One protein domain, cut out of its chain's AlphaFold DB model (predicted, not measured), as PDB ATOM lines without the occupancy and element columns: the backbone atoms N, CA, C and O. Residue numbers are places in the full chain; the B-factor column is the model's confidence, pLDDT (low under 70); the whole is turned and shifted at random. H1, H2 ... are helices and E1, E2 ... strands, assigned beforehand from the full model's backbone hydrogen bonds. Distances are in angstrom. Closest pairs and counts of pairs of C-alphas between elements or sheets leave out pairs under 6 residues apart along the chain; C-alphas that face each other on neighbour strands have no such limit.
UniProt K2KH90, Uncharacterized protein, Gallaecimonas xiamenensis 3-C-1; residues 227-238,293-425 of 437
ATOM      1  N   ILE A 227     206.735 167.445 114.644       95.94
ATOM      2  CA  ILE A 227     207.799 168.049 115.478       95.94
ATOM      3  C   ILE A 227     207.523 167.950 116.983       95.94
ATOM      4  O   ILE A 227     208.445 167.998 117.788       95.94
ATOM      5  N   SER A 228     206.260 167.788 117.386       96.75
ATOM      6  CA  SER A 228     205.897 167.501 118.778       96.75
ATOM      7  C   SER A 228     204.557 166.779 118.848       96.75
ATOM      8  O   SER A 228     203.663 167.073 118.055       96.75
ATOM      9  N   THR A 229     204.395 165.901 119.834       96.94
ATOM     10  CA  THR A 229     203.143 165.201 120.146       96.94
ATOM     11  C   THR A 229     202.836 165.348 121.634       96.94
ATOM     12  O   THR A 229     203.733 165.176 122.455       96.94
ATOM     13  N   SER A 230     201.578 165.607 121.982       97.00
ATOM     14  CA  SER A 230     201.074 165.594 123.359       97.00
ATOM     15  C   SER A 230     199.655 165.018 123.428       97.00
ATOM     16  O   SER A 230     198.913 165.027 122.447       97.00
ATOM     17  N   GLU A 231     199.270 164.503 124.596       97.62
ATOM     18  CA  GLU A 231     197.899 164.069 124.891       97.62
ATOM     19  C   GLU A 231     197.238 165.109 125.796       97.62
ATOM     20  O   GLU A 231     197.688 165.348 126.917       97.62
ATOM     21  N   ILE A 232     196.182 165.754 125.302       97.38
ATOM     22  CA  ILE A 232     195.518 166.859 125.990       97.38
ATOM     23  C   ILE A 232     194.240 166.350 126.649       97.38
ATOM     24  O   ILE A 232     193.261 166.038 125.972       97.38
ATOM     25  N   THR A 233     194.244 166.277 127.980       95.38
ATOM     26  CA  THR A 233     193.063 165.952 128.792       95.38
ATOM     27  C   THR A 233     192.131 167.156 128.939       95.38
ATOM     28  O   THR A 233     192.588 168.296 129.107       95.38
ATOM     29  N   PHE A 234     190.819 166.902 128.887       90.44
ATOM     30  CA  PHE A 234     189.756 167.885 129.128       90.44
ATOM     31  C   PHE A 234     188.427 167.201 129.488       90.44
ATOM     32  O   PHE A 234     188.187 166.038 129.166       90.44
ATOM     33  N   THR A 235     187.523 167.933 130.139       88.88
ATOM     34  CA  THR A 235     186.193 167.424 130.502       88.88
ATOM     35  C   THR A 235     185.298 167.303 129.266       88.88
ATOM     36  O   THR A 235     184.981 168.307 128.629       88.88
ATOM     37  N   HIS A 236     184.827 166.093 128.946       86.69
ATOM     38  CA  HIS A 236     183.886 165.883 127.837       86.69
ATOM     39  C   HIS A 236     182.565 166.627 128.075       86.69
ATOM     40  O   HIS A 236     181.831 166.336 129.027       86.69
ATOM     41  N   THR A 237     182.251 167.563 127.178       86.00
ATOM     42  CA  THR A 237     181.029 168.375 127.209       86.00
ATOM     43  C   THR A 237     179.766 167.537 126.981       86.00
ATOM     44  O   THR A 237     179.812 166.413 126.474       86.00
ATOM     45  N   LYS A 238     178.601 168.115 127.313       84.81
ATOM     46  CA  LYS A 238     177.280 167.546 126.980       84.81
ATOM     47  C   LYS A 238     177.167 167.244 125.477       84.81
ATOM     48  O   LYS A 238     176.657 166.192 125.109       84.81
ATOM     49  N   TYR A 293     195.678 177.208 123.681       97.75
ATOM     50  CA  TYR A 293     195.868 178.404 122.850       97.75
ATOM     51  C   TYR A 293     194.820 179.510 123.142       97.75
ATOM     52  O   TYR A 293     194.149 179.974 122.218       97.75
ATOM     53  N   PRO A 294     194.650 179.970 124.399       97.56
ATOM     54  CA  PRO A 294     193.578 180.904 124.774       97.56
ATOM     55  C   PRO A 294     193.641 182.274 124.064       97.56
ATOM     56  O   PRO A 294     192.604 182.904 123.879       97.56
ATOM     57  N   ASP A 295     194.824 182.718 123.619       97.75
ATOM     58  CA  ASP A 295     195.021 183.982 122.883       97.75
ATOM     59  C   ASP A 295     194.697 183.897 121.372       97.75
ATOM     60  O   ASP A 295     194.917 184.853 120.621       97.75
ATOM     61  N   PHE A 296     194.217 182.745 120.891       98.25
ATOM     62  CA  PHE A 296     193.901 182.501 119.483       98.25
ATOM     63  C   PHE A 296     192.386 182.497 119.236       98.25
ATOM     64  O   PHE A 296     191.650 181.668 119.764       98.25
ATOM     65  N   GLU A 297     191.913 183.381 118.354       97.69
ATOM     66  CA  GLU A 297     190.496 183.464 117.971       97.69
ATOM     67  C   GLU A 297     190.185 182.601 116.740       97.69
ATOM     68  O   GLU A 297     190.931 182.633 115.758       97.69
ATOM     69  N   GLU A 298     189.065 181.867 116.761       97.62
ATOM     70  CA  GLU A 298     188.586 181.084 115.613       97.62
ATOM     71  C   GLU A 298     188.057 182.008 114.505       97.62
ATOM     72  O   GLU A 298     187.205 182.867 114.736       97.62
ATOM     73  N   LEU A 299     188.495 181.789 113.266       95.38
ATOM     74  CA  LEU A 299     187.955 182.469 112.091       95.38
ATOM     75  C   LEU A 299     186.658 181.775 111.631       95.38
ATOM     76  O   LEU A 299     186.624 181.165 110.567       95.38
ATOM     77  N   VAL A 300     185.596 181.848 112.439       87.75
ATOM     78  CA  VAL A 300     184.354 181.060 112.261       87.75
ATOM     79  C   VAL A 300     183.760 181.181 110.844       87.75
ATOM     80  O   VAL A 300     183.457 180.171 110.209       87.75
ATOM     81  N   ASP A 301     183.680 182.400 110.297       87.50
ATOM     82  CA  ASP A 301     183.131 182.664 108.954       87.50
ATOM     83  C   ASP A 301     184.105 182.334 107.794       87.50
ATOM     84  O   ASP A 301     183.811 182.597 106.623       87.50
ATOM     85  N   PHE A 302     185.294 181.790 108.075       90.69
ATOM     86  CA  PHE A 302     186.299 181.438 107.065       90.69
ATOM     87  C   PHE A 302     186.000 180.073 106.418       90.69
ATOM     88  O   PHE A 302     186.755 179.104 106.530       90.69
ATOM     89  N   LYS A 303     184.865 179.997 105.719       87.81
ATOM     90  CA  LYS A 303     184.391 178.788 105.029       87.81
ATOM     91  C   LYS A 303     184.067 179.058 103.558       87.81
ATOM     92  O   LYS A 303     183.878 180.196 103.129       87.81
ATOM     93  N   LEU A 304     184.070 177.997 102.753       86.44
ATOM     94  CA  LEU A 304     183.786 178.061 101.320       86.44
ATOM     95  C   LEU A 304     182.279 178.131 101.023       86.44
ATOM     96  O   LEU A 304     181.483 177.507 101.722       86.44
ATOM     97  N   PRO A 305     181.869 178.836  99.950       77.38
ATOM     98  CA  PRO A 305     180.469 178.915  99.556       77.38
ATOM     99  C   PRO A 305     180.009 177.595  98.922       77.38
ATOM    100  O   PRO A 305     180.513 177.188  97.874       77.38
ATOM    101  N   GLY A 306     179.014 176.944  99.525       72.25
ATOM    102  CA  GLY A 306     178.405 175.718  99.006       72.25
ATOM    103  C   GLY A 306     177.902 174.792 100.112       72.25
ATOM    104  O   GLY A 306     177.765 175.201 101.258       72.25
ATOM    105  N   LYS A 307     177.633 173.530  99.756       60.25
ATOM    106  CA  LYS A 307     177.233 172.452 100.685       60.25
ATOM    107  C   LYS A 307     178.340 171.408 100.924       60.25
ATOM    108  O   LYS A 307     178.048 170.306 101.371       60.25
ATOM    109  N   GLY A 308     179.586 171.703 100.546       60.62
ATOM    110  CA  GLY A 308     180.688 170.739 100.564       60.62
ATOM    111  C   GLY A 308     181.920 171.279 101.278       60.62
ATOM    112  O   GLY A 308     182.408 172.352 100.942       60.62
ATOM    113  N   GLU A 309     182.446 170.504 102.224       69.50
ATOM    114  CA  GLU A 309     183.605 170.875 103.048       69.50
ATOM    115  C   GLU A 309     184.958 170.533 102.394       69.50
ATOM    116  O   GLU A 309     186.018 170.749 102.975       69.50
ATOM    117  N   GLN A 310     184.953 169.995 101.173       77.69
ATOM    118  CA  GLN A 310     186.167 169.549 100.492       77.69
ATOM    119  C   GLN A 310     187.021 170.725  99.991       77.69
ATOM    120  O   GLN A 310     186.575 171.552  99.195       77.69
ATOM    121  N   GLY A 311     188.300 170.749 100.381       83.12
ATOM    122  CA  GLY A 311     189.284 171.714  99.871       83.12
ATOM    123  C   GLY A 311     189.349 173.049 100.623       83.12
ATOM    124  O   GLY A 311     189.831 174.033 100.054       83.12
ATOM    125  N   GLN A 312     188.892 173.058 101.875       92.25
ATOM    126  CA  GLN A 312     189.185 174.047 102.920       92.25
ATOM    127  C   GLN A 312     189.858 173.343 104.113       92.25
ATOM    128  O   GLN A 312     190.026 172.124 104.079       92.25
ATOM    129  N   PHE A 313     190.232 174.099 105.144       94.69
ATOM    130  CA  PHE A 313     190.729 173.561 106.417       94.69
ATOM    131  C   PHE A 313     189.583 173.221 107.381       94.69
ATOM    132  O   PHE A 313     188.516 173.860 107.331       94.69
ATOM    133  N   ASP A 314     189.811 172.255 108.278       95.19
ATOM    134  CA  ASP A 314     188.798 171.830 109.254       95.19
ATOM    135  C   ASP A 314     188.475 172.988 110.231       95.19
ATOM    136  O   ASP A 314     187.313 173.390 110.340       95.19
ATOM    137  N   LEU A 315     189.489 173.629 110.830       96.75
ATOM    138  CA  LEU A 315     189.390 174.905 111.563       96.75
ATOM    139  C   LEU A 315     190.614 175.809 111.277       96.75
ATOM    140  O   LEU A 315     191.690 175.329 110.919       96.75
ATOM    141  N   VAL A 316     190.468 177.128 111.456       97.56
ATOM    142  CA  VAL A 316     191.585 178.094 111.397       97.56
ATOM    143  C   VAL A 316     191.445 179.114 112.518       97.56
ATOM    144  O   VAL A 316     190.371 179.681 112.707       97.56
ATOM    145  N   TYR A 317     192.548 179.379 113.212       98.38
ATOM    146  CA  TYR A 317     192.632 180.359 114.289       98.38
ATOM    147  C   TYR A 317     193.719 181.398 114.015       98.38
ATOM    148  O   TYR A 317     194.695 181.109 113.321       98.38
ATOM    149  N   SER A 318     193.599 182.590 114.599       97.69
ATOM    150  CA  SER A 318     194.649 183.616 114.542       97.69
ATOM    151  C   SER A 318     194.831 184.352 115.863       97.69
ATOM    152  O   SER A 318     193.847 184.762 116.478       97.69
ATOM    153  N   ASN A 319     196.085 184.593 116.241       97.50
ATOM    154  CA  ASN A 319     196.441 185.482 117.340       97.50
ATOM    155  C   ASN A 319     196.656 186.894 116.774       97.50
ATOM    156  O   ASN A 319     197.509 187.118 115.910       97.50
ATOM    157  N   LYS A 320     195.858 187.865 117.234       94.06
ATOM    158  CA  LYS A 320     195.897 189.250 116.726       94.06
ATOM    159  C   LYS A 320     197.157 190.015 117.141       94.06
ATOM    160  O   LYS A 320     197.534 190.951 116.440       94.06
ATOM    161  N   ASN A 321     197.787 189.619 118.245       94.12
ATOM    162  CA  ASN A 321     198.932 190.305 118.841       94.12
ATOM    163  C   ASN A 321     200.242 189.872 118.167       94.12
ATOM    164  O   ASN A 321     201.064 190.712 117.807       94.12
ATOM    165  N   THR A 322     200.419 188.566 117.938       94.50
ATOM    166  CA  THR A 322     201.598 188.018 117.247       94.50
ATOM    167  C   THR A 322     201.441 188.029 115.723       94.50
ATOM    168  O   THR A 322     202.432 188.118 114.993       94.50
ATOM    169  N   GLY A 323     200.205 187.959 115.215       94.25
ATOM    170  CA  GLY A 323     199.900 187.781 113.794       94.25
ATOM    171  C   GLY A 323     200.108 186.348 113.287       94.25
ATOM    172  O   GLY A 323     200.143 186.143 112.073       94.25
ATOM    173  N   GLU A 324     200.278 185.383 114.193       96.88
ATOM    174  CA  GLU A 324     200.380 183.954 113.885       96.88
ATOM    175  C   GLU A 324     199.014 183.358 113.529       96.88
ATOM    176  O   GLU A 324     197.961 183.813 113.993       96.88
ATOM    177  N   VAL A 325     199.038 182.299 112.722       97.62
ATOM    178  CA  VAL A 325     197.853 181.555 112.291       97.62
ATOM    179  C   VAL A 325     198.060 180.069 112.545       97.62
ATOM    180  O   VAL A 325     199.066 179.495 112.129       97.62
ATOM    181  N   LEU A 326     197.077 179.438 113.184       98.19
ATOM    182  CA  LEU A 326     197.029 177.992 113.373       98.19
ATOM    183  C   LEU A 326     196.005 177.403 112.406       98.19
ATOM    184  O   LEU A 326     194.813 177.710 112.472       98.19
ATOM    185  N   VAL A 327     196.490 176.566 111.493       97.62
ATOM    186  CA  VAL A 327     195.670 175.713 110.632       97.62
ATOM    187  C   VAL A 327     195.491 174.387 111.356       97.62
ATOM    188  O   VAL A 327     196.469 173.700 111.649       97.62
ATOM    189  N   VAL A 328     194.244 174.051 111.678       98.12
ATOM    190  CA  VAL A 328     193.907 172.955 112.586       98.12
ATOM    191  C   VAL A 328     193.102 171.911 111.826       98.12
ATOM    192  O   VAL A 328     191.952 172.152 111.464       98.12
ATOM    193  N   GLU A 329     193.696 170.740 111.620       97.62
ATOM    194  CA  GLU A 329     193.022 169.591 111.017       97.62
ATOM    195  C   GLU A 329     192.471 168.692 112.143       97.62
ATOM    196  O   GLU A 329     193.185 168.352 113.090       97.62
ATOM    197  N   ALA A 330     191.191 168.322 112.077       97.62
ATOM    198  CA  ALA A 330     190.425 167.811 113.216       97.62
ATOM    199  C   ALA A 330     189.878 166.399 112.942       97.62
ATOM    200  O   ALA A 330     189.049 166.206 112.052       97.62
ATOM    201  N   LYS A 331     190.344 165.381 113.684       96.62
ATOM    202  CA  LYS A 331     190.104 163.957 113.350       96.62
ATOM    203  C   LYS A 331     189.535 163.148 114.516       96.62
ATOM    204  O   LYS A 331     190.282 162.693 115.381       96.62
ATOM    205  N   GLY A 332     188.223 162.913 114.517       95.88
ATOM    206  CA  GLY A 332     187.577 162.014 115.475       95.88
ATOM    207  C   GLY A 332     187.543 160.547 115.020       95.88
ATOM    208  O   GLY A 332     187.625 160.228 113.829       95.88
ATOM    209  N   GLY A 333     187.392 159.628 115.976       90.94
ATOM    210  CA  GLY A 333     187.236 158.199 115.697       90.94
ATOM    211  C   GLY A 333     188.510 157.550 115.153       90.94
ATOM    212  O   GLY A 333     189.613 157.824 115.620       90.94
ATOM    213  N   ALA A 334     188.359 156.691 114.143       85.25
ATOM    214  CA  ALA A 334     189.464 156.032 113.439       85.25
ATOM    215  C   ALA A 334     190.002 156.845 112.236       85.25
ATOM    216  O   ALA A 334     190.772 156.325 111.437       85.25
ATOM    217  N   SER A 335     189.599 158.114 112.080       87.25
ATOM    218  CA  SER A 335     189.961 158.931 110.912       87.25
ATOM    219  C   SER A 335     191.477 159.182 110.802       87.25
ATOM    220  O   SER A 335     192.168 159.368 111.812       87.25
ATOM    221  N   THR A 336     191.999 159.175 109.578       89.62
ATOM    222  CA  THR A 336     193.419 159.371 109.240       89.62
ATOM    223  C   THR A 336     193.667 160.763 108.643       89.62
ATOM    224  O   THR A 336     192.736 161.532 108.398       89.62
ATOM    225  N   LEU A 337     194.938 161.118 108.426       91.81
ATOM    226  CA  LEU A 337     195.299 162.310 107.654       91.81
ATOM    227  C   LEU A 337     194.997 162.078 106.170       91.81
ATOM    228  O   LEU A 337     195.453 161.092 105.589       91.81
ATOM    229  N   GLY A 338     194.260 163.001 105.552       91.31
ATOM    230  CA  GLY A 338     194.055 163.009 104.107       91.31
ATOM    231  C   GLY A 338     195.313 163.434 103.342       91.31
ATOM    232  O   GLY A 338     196.278 163.944 103.915       91.31
ATOM    233  N   SER A 339     195.285 163.279 102.021       92.00
ATOM    234  CA  SER A 339     196.312 163.795 101.113       92.00
ATOM    235  C   SER A 339     195.662 164.438  99.882       92.00
ATOM    236  O   SER A 339     194.505 164.155  99.560       92.00
ATOM    237  N   ARG A 340     196.373 165.339  99.195       90.69
ATOM    238  CA  ARG A 340     195.926 165.917  97.916       90.69
ATOM    239  C   ARG A 340     197.086 166.362  97.038       90.69
ATOM    240  O   ARG A 340     198.173 166.659  97.527       90.69
ATOM    241  N   LYS A 341     196.828 166.488  95.737       89.00
ATOM    242  CA  LYS A 341     197.814 166.954  94.758       89.00
ATOM    243  C   LYS A 341     198.148 168.430  94.992       89.00
ATOM    244  O   LYS A 341     197.295 169.301  94.815       89.00
ATOM    245  N   ALA A 342     199.382 168.692  95.405       89.25
ATOM    246  CA  ALA A 342     199.896 170.021  95.702       89.25
ATOM    247  C   ALA A 342     200.276 170.801  94.430       89.25
ATOM    248  O   ALA A 342     200.235 170.283  93.309       89.25
ATOM    249  N   LEU A 343     200.673 172.067  94.597       86.81
ATOM    250  CA  LEU A 343     201.045 172.956  93.485       86.81
ATOM    251  C   LEU A 343     202.265 172.439  92.698       86.81
ATOM    252  O   LEU A 343     202.302 172.556  91.476       86.81
ATOM    253  N   CYS A 344     203.198 171.766  93.377       80.44
ATOM    254  CA  CYS A 344     204.331 171.040  92.791       80.44
ATOM    255  C   CYS A 344     203.941 169.731  92.067       80.44
ATOM    256  O   CYS A 344     204.811 168.949  91.694       80.44
ATOM    257  N   ARG A 345     202.640 169.459  91.880       83.38
ATOM    258  CA  ARG A 345     202.054 168.246  91.273       83.38
ATOM    259  C   ARG A 345     202.329 166.922  92.011       83.38
ATOM    260  O   ARG A 345     201.777 165.910  91.582       83.38
ATOM    261  N   ARG A 346     203.085 166.917  93.115       85.00
ATOM    262  CA  ARG A 346     203.217 165.773  94.038       85.00
ATOM    263  C   ARG A 346     201.975 165.638  94.928       85.00
ATOM    264  O   ARG A 346     201.301 166.633  95.198       85.00
ATOM    265  N   GLN A 347     201.671 164.430  95.394       88.31
ATOM    266  CA  GLN A 347     200.644 164.201  96.418       88.31
ATOM    267  C   GLN A 347     201.206 164.591  97.797       88.31
ATOM    268  O   GLN A 347     202.219 164.035  98.210       88.31
ATOM    269  N   ALA A 348     200.579 165.527  98.508       91.75
ATOM    270  CA  ALA A 348     201.019 166.009  99.821       91.75
ATOM    271  C   ALA A 348     199.990 165.689 100.915       91.75
ATOM    272  O   ALA A 348     198.787 165.697 100.651       91.75
ATOM    273  N   GLN A 349     200.450 165.395 102.130       94.81
ATOM    274  CA  GLN A 349     199.620 165.006 103.279       94.81
ATOM    275  C   GLN A 349     199.124 166.218 104.091       94.81
ATOM    276  O   GLN A 349     199.847 167.209 104.223       94.81
ATOM    277  N   GLN A 350     197.926 166.126 104.684       95.31
ATOM    278  CA  GLN A 350     197.443 167.073 105.701       95.31
ATOM    279  C   GLN A 350     198.507 167.278 106.788       95.31
ATOM    280  O   GLN A 350     199.020 166.305 107.331       95.31
ATOM    281  N   GLY A 351     198.831 168.539 107.085       94.38
ATOM    282  CA  GLY A 351     199.914 168.931 107.994       94.38
ATOM    283  C   GLY A 351     201.204 169.408 107.310       94.38
ATOM    284  O   GLY A 351     201.985 170.105 107.945       94.38
ATOM    285  N   SER A 352     201.427 169.096 106.026       94.88
ATOM    286  CA  SER A 352     202.610 169.572 105.277       94.88
ATOM    287  C   SER A 352     202.436 171.003 104.723       94.88
ATOM    288  O   SER A 352     201.313 171.386 104.359       94.88
ATOM    289  N   PRO A 353     203.520 171.795 104.571       93.69
ATOM    290  CA  PRO A 353     203.461 173.128 103.962       93.69
ATOM    291  C   PRO A 353     202.877 173.114 102.543       93.69
ATOM    292  O   PRO A 353     202.023 173.933 102.209       93.69
ATOM    293  N   GLU A 354     203.263 172.138 101.719       93.25
ATOM    294  CA  GLU A 354     202.781 171.977 100.345       93.25
ATOM    295  C   GLU A 354     201.281 171.637 100.281       93.25
ATOM    296  O   GLU A 354     200.586 172.063  99.349       93.25
ATOM    297  N   TYR A 355     200.753 170.921 101.283       94.94
ATOM    298  CA  TYR A 355     199.311 170.733 101.444       94.94
ATOM    299  C   TYR A 355     198.626 172.056 101.803       94.94
ATOM    300  O   TYR A 355     197.682 172.444 101.107       94.94
ATOM    301  N   CYS A 356     199.118 172.771 102.820       94.69
ATOM    302  CA  CYS A 356     198.570 174.056 103.267       94.69
ATOM    303  C   CYS A 356     198.482 175.067 102.106       94.69
ATOM    304  O   CYS A 356     197.406 175.590 101.797       94.69
ATOM    305  N   ASP A 357     199.573 175.226 101.356       93.50
ATOM    306  CA  ASP A 357     199.650 176.056 100.151       93.50
ATOM    307  C   ASP A 357     198.620 175.679  99.088       93.50
ATOM    308  O   ASP A 357     197.963 176.543  98.493       93.50
ATOM    309  N   SER A 358     198.448 174.377  98.853       94.00
ATOM    310  CA  SER A 358     197.474 173.881  97.887       94.00
ATOM    311  C   SER A 358     196.034 174.213  98.297       94.00
ATOM    312  O   SER A 358     195.189 174.441  97.423       94.00
ATOM    313  N   VAL A 359     195.729 174.229  99.601       94.69
ATOM    314  CA  VAL A 359     194.398 174.566 100.126       94.69
ATOM    315  C   VAL A 359     194.165 176.071 100.045       94.69
ATOM    316  O   VAL A 359     193.155 176.478  99.478       94.69
ATOM    317  N   ILE A 360     195.125 176.905 100.460       94.00
ATOM    318  CA  ILE A 360     195.042 178.371 100.310       94.00
ATOM    319  C   ILE A 360     194.807 178.753  98.837       94.00
ATOM    320  O   ILE A 360     193.913 179.547  98.528       94.00
ATOM    321  N   ALA A 361     195.544 178.140  97.904       93.00
ATOM    322  CA  ALA A 361     195.355 178.351  96.469       93.00
ATOM    323  C   ALA A 361     193.973 177.886  95.967       93.00
ATOM    324  O   ALA A 361     193.358 178.558  95.133       93.00
ATOM    325  N   ASN A 362     193.451 176.770  96.490       93.19
ATOM    326  CA  ASN A 362     192.111 176.276  96.168       93.19
ATOM    327  C   ASN A 362     191.010 177.221  96.675       93.19
ATOM    328  O   ASN A 362     190.122 177.597  95.909       93.19
ATOM    329  N   MET A 363     191.101 177.666  97.930       93.31
ATOM    330  CA  MET A 363     190.132 178.585  98.528       93.31
ATOM    331  C   MET A 363     190.115 179.932  97.794       93.31
ATOM    332  O   MET A 363     189.047 180.434  97.447       93.31
ATOM    333  N   HIS A 364     191.286 180.470  97.436       92.06
ATOM    334  CA  HIS A 364     191.406 181.692  96.634       92.06
ATOM    335  C   HIS A 364     190.820 181.532  95.213       92.06
ATOM    336  O   HIS A 364     190.173 182.452  94.703       92.06
ATOM    337  N   LYS A 365     190.982 180.360  94.577       92.38
ATOM    338  CA  LYS A 365     190.355 180.033  93.281       92.38
ATOM    339  C   LYS A 365     188.825 179.998  93.383       92.38
ATOM    340  O   LYS A 365     188.148 180.539  92.509       92.38
ATOM    341  N   ILE A 366     188.280 179.393  94.439       90.75
ATOM    342  CA  ILE A 366     186.829 179.292  94.663       90.75
ATOM    343  C   ILE A 366     186.231 180.661  95.013       90.75
ATOM    344  O   ILE A 366     185.219 181.034  94.426       90.75
ATOM    345  N   TYR A 367     186.896 181.458  95.858       90.75
ATOM    346  CA  TYR A 367     186.522 182.849  96.147       90.75
ATOM    347  C   TYR A 367     186.416 183.691  94.865       90.75
ATOM    348  O   TYR A 367     185.388 184.320  94.623       90.75
ATOM    349  N   LYS A 368     187.424 183.633  93.979       91.81
ATOM    350  CA  LYS A 368     187.366 184.303  92.666       91.81
ATOM    351  C   LYS A 368     186.207 183.805  91.798       91.81
ATOM    352  O   LYS A 368     185.526 184.618  91.182       91.81
ATOM    353  N   LYS A 369     185.949 182.490  91.760       91.69
ATOM    354  CA  LYS A 369     184.813 181.930  91.008       91.69
ATOM    355  C   LYS A 369     183.467 182.427  91.553       91.69
ATOM    356  O   LYS A 369     182.583 182.712  90.755       91.69
ATOM    357  N   ALA A 370     183.318 182.553  92.872       90.56
ATOM    358  CA  ALA A 370     182.108 183.079  93.504       90.56
ATOM    359  C   ALA A 370     181.857 184.553  93.143       90.56
ATOM    360  O   ALA A 370     180.752 184.877  92.711       90.56
ATOM    361  N   LEU A 371     182.875 185.421  93.231       90.06
ATOM    362  CA  LEU A 371     182.750 186.825  92.809       90.06
ATOM    363  C   LEU A 371     182.359 186.938  91.324       90.06
ATOM    364  O   LEU A 371     181.425 187.657  90.980       90.06
ATOM    365  N   ASN A 372     183.009 186.165  90.447       92.31
ATOM    366  CA  ASN A 372     182.682 186.126  89.016       92.31
ATOM    367  C   ASN A 372     181.278 185.556  88.722       92.31
ATOM    368  O   ASN A 372     180.753 185.777  87.636       92.31
ATOM    369  N   ALA A 373     180.673 184.829  89.666       91.44
ATOM    370  CA  ALA A 373     179.298 184.333  89.600       91.44
ATOM    371  C   ALA A 373     178.281 185.290  90.263       91.44
ATOM    372  O   ALA A 373     177.157 184.887  90.553       91.44
ATOM    373  N   GLY A 374     178.672 186.543  90.527       90.75
ATOM    374  CA  GLY A 374     177.793 187.588  91.053       90.75
ATOM    375  C   GLY A 374     177.682 187.654  92.577       90.75
ATOM    376  O   GLY A 374     176.899 188.459  93.072       90.75
ATOM    377  N   LYS A 375     178.449 186.859  93.343       89.94
ATOM    378  CA  LYS A 375     178.469 186.999  94.809       89.94
ATOM    379  C   LYS A 375     179.159 188.292  95.227       89.94
ATOM    380  O   LYS A 375     180.258 188.606  94.771       89.94
ATOM    381  N   THR A 376     178.523 189.024  96.132       87.62
ATOM    382  CA  THR A 376     179.038 190.291  96.651       87.62
ATOM    383  C   THR A 376     180.212 190.076  97.619       87.62
ATOM    384  O   THR A 376     180.289 189.045  98.295       87.62
ATOM    385  N   PRO A 377     181.111 191.066  97.783       83.31
ATOM    386  CA  PRO A 377     182.149 191.020  98.816       83.31
ATOM    387  C   PRO A 377     181.604 190.876 100.246       83.31
ATOM    388  O   PRO A 377     182.315 190.350 101.100       83.31
ATOM    389  N   ASN A 378     180.359 191.301 100.503       86.19
ATOM    390  CA  ASN A 378     179.708 191.186 101.811       86.19
ATOM    391  C   ASN A 378     179.232 189.753 102.092       86.19
ATOM    392  O   ASN A 378     179.537 189.221 103.155       86.19
ATOM    393  N   GLU A 379     178.579 189.085 101.132       85.12
ATOM    394  CA  GLU A 379     178.254 187.649 101.241       85.12
ATOM    395  C   GLU A 379     179.507 186.778 101.405       85.12
ATOM    396  O   GLU A 379     179.454 185.706 101.999       85.12
ATOM    397  N   MET A 380     180.643 187.243 100.878       90.31
ATOM    398  CA  MET A 380     181.928 186.553 100.945       90.31
ATOM    399  C   MET A 380     182.864 187.105 102.037       90.31
ATOM    400  O   MET A 380     184.061 186.800 102.010       90.31
ATOM    401  N   LYS A 381     182.368 187.924 102.982       91.38
ATOM    402  CA  LYS A 381     183.211 188.714 103.901       91.38
ATOM    403  C   LYS A 381     184.149 187.854 104.749       91.38
ATOM    404  O   LYS A 381     185.347 188.119 104.751       91.38
ATOM    405  N   GLY A 382     183.639 186.819 105.420       91.00
ATOM    406  CA  GLY A 382     184.447 185.937 106.276       91.00
ATOM    407  C   GLY A 382     185.578 185.237 105.522       91.00
ATOM    408  O   GLY A 382     186.744 185.315 105.915       91.00
ATOM    409  N   LEU A 383     185.261 184.662 104.355       91.25
ATOM    410  CA  LEU A 383     186.257 184.084 103.452       91.25
ATOM    411  C   LEU A 383     187.277 185.133 102.968       91.25
ATOM    412  O   LEU A 383     188.472 184.849 102.919       91.25
ATOM    413  N   SER A 384     186.829 186.353 102.651       92.44
ATOM    414  CA  SER A 384     187.693 187.470 102.244       92.44
ATOM    415  C   SER A 384     188.653 187.895 103.359       92.44
ATOM    416  O   SER A 384     189.844 188.088 103.116       92.44
ATOM    417  N   ASP A 385     188.160 188.027 104.590       93.50
ATOM    418  CA  ASP A 385     188.941 188.485 105.738       93.50
ATOM    419  C   ASP A 385     189.922 187.412 106.228       93.50
ATOM    420  O   ASP A 385     191.098 187.721 106.434       93.50
ATOM    421  N   GLY A 386     189.520 186.140 106.285       93.38
ATOM    422  CA  GLY A 386     190.447 185.043 106.576       93.38
ATOM    423  C   GLY A 386     191.499 184.833 105.475       93.38
ATOM    424  O   GLY A 386     192.672 184.614 105.780       93.38
ATOM    425  N   MET A 387     191.155 185.047 104.194       92.88
ATOM    426  CA  MET A 387     192.151 185.123 103.109       92.88
ATOM    427  C   MET A 387     193.153 186.274 103.326       92.88
ATOM    428  O   MET A 387     194.337 186.109 103.027       92.88
ATOM    429  N   LYS A 388     192.733 187.429 103.872       93.56
ATOM    430  CA  LYS A 388     193.646 188.536 104.244       93.56
ATOM    431  C   LYS A 388     194.503 188.196 105.468       93.56
ATOM    432  O   LYS A 388     195.635 188.667 105.544       93.56
ATOM    433  N   VAL A 389     193.997 187.413 106.422       94.75
ATOM    434  CA  VAL A 389     194.773 186.906 107.570       94.75
ATOM    435  C   VAL A 389     195.867 185.952 107.085       94.75
ATOM    436  O   VAL A 389     197.043 186.270 107.242       94.75
ATOM    437  N   LEU A 390     195.514 184.882 106.366       93.50
ATOM    438  CA  LEU A 390     196.479 183.924 105.802       93.50
ATOM    439  C   LEU A 390     197.497 184.590 104.862       93.50
ATOM    440  O   LEU A 390     198.686 184.294 104.928       93.50
ATOM    441  N   LYS A 391     197.074 185.550 104.025       92.50
ATOM    442  CA  LYS A 391     197.985 186.311 103.148       92.50
ATOM    443  C   LYS A 391     198.926 187.256 103.911       92.50
ATOM    444  O   LYS A 391     199.981 187.593 103.380       92.50
ATOM    445  N   ARG A 392     198.558 187.718 105.112       91.88
ATOM    446  CA  ARG A 392     199.456 188.497 105.984       91.88
ATOM    447  C   ARG A 392     200.438 187.586 106.707       91.88
ATOM    448  O   ARG A 392     201.622 187.887 106.674       91.88
ATOM    449  N   ALA A 393     199.966 186.469 107.260       92.62
ATOM    450  CA  ALA A 393     200.827 185.468 107.877       92.62
ATOM    451  C   ALA A 393     201.869 184.958 106.869       92.62
ATOM    452  O   ALA A 393     203.050 185.156 107.090       92.62
ATOM    453  N   LYS A 394     201.465 184.506 105.672       89.38
ATOM    454  CA  LYS A 394     202.384 184.062 104.601       89.38
ATOM    455  C   LYS A 394     203.323 185.153 104.017       89.38
ATOM    456  O   LYS A 394     204.114 184.881 103.123       89.38
ATOM    457  N   ARG A 395     203.257 186.411 104.463       87.38
ATOM    458  CA  ARG A 395     204.287 187.420 104.125       87.38
ATOM    459  C   ARG A 395     205.468 187.426 105.088       87.38
ATOM    460  O   ARG A 395     206.475 188.055 104.783       87.38
ATOM    461  N   VAL A 396     205.318 186.772 106.232       82.12
ATOM    462  CA  VAL A 396     206.382 186.498 107.186       82.12
ATOM    463  C   VAL A 396     206.434 184.983 107.276       82.12
ATOM    464  O   VAL A 396     205.577 184.375 107.920       82.12
ATOM    465  N   ASP A 397     207.380 184.376 106.563       70.81
ATOM    466  CA  ASP A 397     207.574 182.930 106.635       70.81
ATOM    467  C   ASP A 397     207.686 182.484 108.109       70.81
ATOM    468  O   ASP A 397     208.014 183.270 109.001       70.81
ATOM    469  N   ASP A 398     207.285 181.241 108.361       80.06
ATOM    470  CA  ASP A 398     207.057 180.633 109.677       80.06
ATOM    471  C   ASP A 398     205.784 181.056 110.451       80.06
ATOM    472  O   ASP A 398     205.388 180.306 111.339       80.06
ATOM    473  N   LYS A 399     205.042 182.126 110.094       92.38
ATOM    474  CA  LYS A 399     203.811 182.548 110.835       92.38
ATOM    475  C   LYS A 399     202.509 181.773 110.565       92.38
ATOM    476  O   LYS A 399     201.453 182.157 111.075       92.38
ATOM    477  N   ILE A 400     202.537 180.707 109.769       95.44
ATOM    478  CA  ILE A 400     201.411 179.765 109.640       95.44
ATOM    479  C   ILE A 400     201.902 178.413 110.134       95.44
ATOM    480  O   ILE A 400     202.809 177.864 109.522       95.44
ATOM    481  N   HIS A 401     201.298 177.863 111.186       96.50
ATOM    482  CA  HIS A 401     201.632 176.525 111.683       96.50
ATOM    483  C   HIS A 401     200.484 175.558 111.416       96.50
ATOM    484  O   HIS A 401     199.314 175.901 111.605       96.50
ATOM    485  N   SER A 402     200.822 174.338 111.001       97.25
ATOM    486  CA  SER A 402     199.847 173.256 110.840       97.25
ATOM    487  C   SER A 402     199.846 172.362 112.078       97.25
ATOM    488  O   SER A 402     200.904 171.900 112.516       97.25
ATOM    489  N   ILE A 403     198.663 172.077 112.622       98.31
ATOM    490  CA  ILE A 403     198.477 171.131 113.729       98.31
ATOM    491  C   ILE A 403     197.357 170.130 113.416       98.31
ATOM    492  O   ILE A 403     196.394 170.439 112.714       98.31
ATOM    493  N   LEU A 404     197.480 168.923 113.963       98.25
ATOM    494  CA  LEU A 404     196.428 167.911 114.017       98.25
ATOM    495  C   LEU A 404     195.930 167.819 115.458       98.25
ATOM    496  O   LEU A 404     196.735 167.627 116.368       98.25
ATOM    497  N   ILE A 405     194.612 167.856 115.655       98.50
ATOM    498  CA  ILE A 405     193.986 167.437 116.914       98.50
ATOM    499  C   ILE A 405     193.104 166.221 116.632       98.50
ATOM    500  O   ILE A 405     192.222 166.257 115.769       98.50
ATOM    501  N   SER A 406     193.357 165.116 117.337       97.81
ATOM    502  CA  SER A 406     192.678 163.846 117.093       97.81
ATOM    503  C   SER A 406     192.063 163.239 118.349       97.81
ATOM    504  O   SER A 406     192.756 162.740 119.235       97.81
ATOM    505  N   GLN A 407     190.732 163.230 118.381       97.94
ATOM    506  CA  GLN A 407     189.941 162.554 119.401       97.94
ATOM    507  C   GLN A 407     189.761 161.083 119.029       97.94
ATOM    508  O   GLN A 407     188.957 160.734 118.158       97.94
ATOM    509  N   ARG A 408     190.492 160.200 119.703       95.31
ATOM    510  CA  ARG A 408     190.334 158.754 119.526       95.31
ATOM    511  C   ARG A 408     189.201 158.208 120.394       95.31
ATOM    512  O   ARG A 408     188.655 158.903 121.255       95.31
ATOM    513  N   LEU A 409     188.841 156.959 120.115       93.06
ATOM    514  CA  LEU A 409     187.855 156.187 120.864       93.06
ATOM    515  C   LEU A 409     188.531 154.992 121.543       93.06
ATOM    516  O   LEU A 409     189.598 154.557 121.100       93.06
ATOM    517  N   GLU A 410     187.900 154.466 122.585       92.56
ATOM    518  CA  GLU A 410     188.200 153.143 123.138       92.56
ATOM    519  C   GLU A 410     187.517 152.025 122.328       92.56
ATOM    520  O   GLU A 410     186.759 152.278 121.385       92.56
ATOM    521  N   SER A 411     187.789 150.765 122.679       87.44
ATOM    522  CA  SER A 411     187.265 149.579 121.985       87.44
ATOM    523  C   SER A 411     185.744 149.398 122.097       87.44
ATOM    524  O   SER A 411     185.140 148.839 121.184       87.44
ATOM    525  N   ASP A 412     185.099 149.928 123.144       83.94
ATOM    526  CA  ASP A 412     183.631 150.022 123.251       83.94
ATOM    527  C   ASP A 412     183.036 151.138 122.360       83.94
ATOM    528  O   ASP A 412     181.816 151.293 122.250       83.94
ATOM    529  N   GLY A 413     183.895 151.955 121.744       87.38
ATOM    530  CA  GLY A 413     183.529 153.137 120.975       87.38
ATOM    531  C   GLY A 413     183.270 154.395 121.809       87.38
ATOM    532  O   GLY A 413     182.740 155.351 121.239       87.38
ATOM    533  N   SER A 414     183.578 154.414 123.114       90.56
ATOM    534  CA  SER A 414     183.536 155.635 123.938       90.56
ATOM    535  C   SER A 414     184.672 156.597 123.605       90.56
ATOM    536  O   SER A 414     185.676 156.203 123.014       90.56
ATOM    537  N   LEU A 415     184.526 157.873 123.960       94.50
ATOM    538  CA  LEU A 415     185.588 158.869 123.810       94.50
ATOM    539  C   LEU A 415     186.752 158.595 124.778       94.50
ATOM    540  O   LEU A 415     186.539 158.517 125.988       94.50
ATOM    541  N   LYS A 416     187.992 158.551 124.266       95.56
ATOM    542  CA  LYS A 416     189.195 158.595 125.118       95.56
ATOM    543  C   LYS A 416     189.217 159.894 125.946       95.56
ATOM    544  O   LYS A 416     188.875 160.930 125.383       95.56
ATOM    545  N   PRO A 417     189.681 159.884 127.213       93.62
ATOM    546  CA  PRO A 417     189.703 161.061 128.101       93.62
ATOM    547  C   PRO A 417     190.727 162.152 127.712       93.62
ATOM    548  O   PRO A 417     190.872 163.153 128.416       93.62
ATOM    549  N   SER A 418     191.455 161.954 126.611       96.25
ATOM    550  CA  SER A 418     192.338 162.932 125.982       96.25
ATOM    551  C   SER A 418     192.140 162.947 124.467       96.25
ATOM    552  O   SER A 418     191.714 161.954 123.865       96.25
ATOM    553  N   ALA A 419     192.499 164.069 123.846       97.81
ATOM    554  CA  ALA A 419     192.739 164.143 122.410       97.81
ATOM    555  C   ALA A 419     194.226 164.388 122.135       97.81
ATOM    556  O   ALA A 419     194.875 165.202 122.796       97.81
ATOM    557  N   LYS A 420     194.742 163.719 121.105       98.19
ATOM    558  CA  LYS A 420     196.133 163.824 120.682       98.19
ATOM    559  C   LYS A 420     196.354 165.111 119.897       98.19
ATOM    560  O   LYS A 420     195.764 165.272 118.829       98.19
ATOM    561  N   LEU A 421     197.219 165.990 120.392       98.44
ATOM    562  CA  LEU A 421     197.717 167.168 119.685       98.44
ATOM    563  C   LEU A 421     199.060 166.825 119.026       98.44
ATOM    564  O   LEU A 421     199.982 166.345 119.683       98.44
ATOM    565  N   ILE A 422     199.184 167.081 117.726       98.25
ATOM    566  CA  ILE A 422     200.439 166.963 116.975       98.25
ATOM    567  C   ILE A 422     200.712 168.293 116.272       98.25
ATOM    568  O   ILE A 422     199.841 168.814 115.577       98.25
ATOM    569  N   LYS A 423     201.928 168.822 116.426       98.00
ATOM    570  CA  LYS A 423     202.430 169.962 115.640       98.00
ATOM    571  C   LYS A 423     203.299 169.434 114.503       98.00
ATOM    572  O   LYS A 423     204.082 168.507 114.729       98.00
ATOM    573  N   PHE A 424     203.187 170.020 113.315       96.88
ATOM    574  CA  PHE A 424     204.004 169.665 112.151       96.88
ATOM    575  C   PHE A 424     205.083 170.718 111.866       96.88
ATOM    576  O   PHE A 424     204.963 171.865 112.296       96.88
ATOM    577  N   SER A 425     206.138 170.325 111.148       93.12
ATOM    578  CA  SER A 425     207.162 171.258 110.668       93.12
ATOM    579  C   SER A 425     206.602 172.172 109.578       93.12
ATOM    580  O   SER A 425     205.889 171.726 108.677       93.12
TER     581      SER A 425
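This is residues 227 to 238 and 293 to 425 of the 437 residues of an uncharacterized protein of Gallaecimonas xiamenensis 3-C-1 (UniProt K2KH90). A twisted five-stranded sheet forms a wall, and the helical hairpin H1 and H2 packs at its E2 end. H2 covers E2, H1 lies farther out, and the small strand hairpin E4 and E5 packs on the first part of H1. The printed part has 145 residues, of mixed class, with E1 E2 E3 E4 E5 H1 H2 E6 E7 along it. The mixed sheet runs E1, E7, E6, E3, E2; the whole is compact, radius of gyration of the C-alphas 16.3 A, spanning 50 by 37 by 33 A.

E1, residues 227 to 233, is antiparallel to E7, residues 418 to 424, with N 230 and O 421 2.9 A apart. E7 forms a hairpin with E6, residues 400 to 407; N 406 and O 420 are 2.8 A apart. E6 is parallel to E3, residues 325 to 332, with N 403 and O 327 at 2.9 A. E3 and E2, residues 315 to 318, form a hairpin; N 317 and O 326 are 2.9 A apart. H2, residues 381 to 393, is on one face of this sheet, making two layers, helix and sheet, at a height of 10.0 A. Its closest C-alphas to E2 are Val 389 and Ser 318, 7.7 A. H1, residues 353 to 372, touches H2 with residues 360 to 367 alone, closest C-alphas His 364 and Met 387, 7.4 A. They run opposite ways at a steep tilt of 36 degrees, only just steep. H1 only grazes the sheet, with residues 353 to 356. E4, residues 339 to 341, and E5, residues 347 to 349, form a hairpin, N 340 and O 348 2.8 A apart. The closest C-alphas of E5 and H1 are Ala 348 and Tyr 355, 5.3 A. In H1 and H2 every O i to N i+4 pair is within hydrogen-bond range.

E1 begins at C-alpha 227 (207.799, 168.049, 115.478); E7 ends at C-alpha 424 (204.004, 169.665, 112.151). H1 measures 28.7 A, E6 22.9 A, E3 22.3 A.

Residues 239 to 292 are cut out, leaving 21.9 A between C-alphas 238 and 293. Residues 307 to 309 have pLDDT under 70.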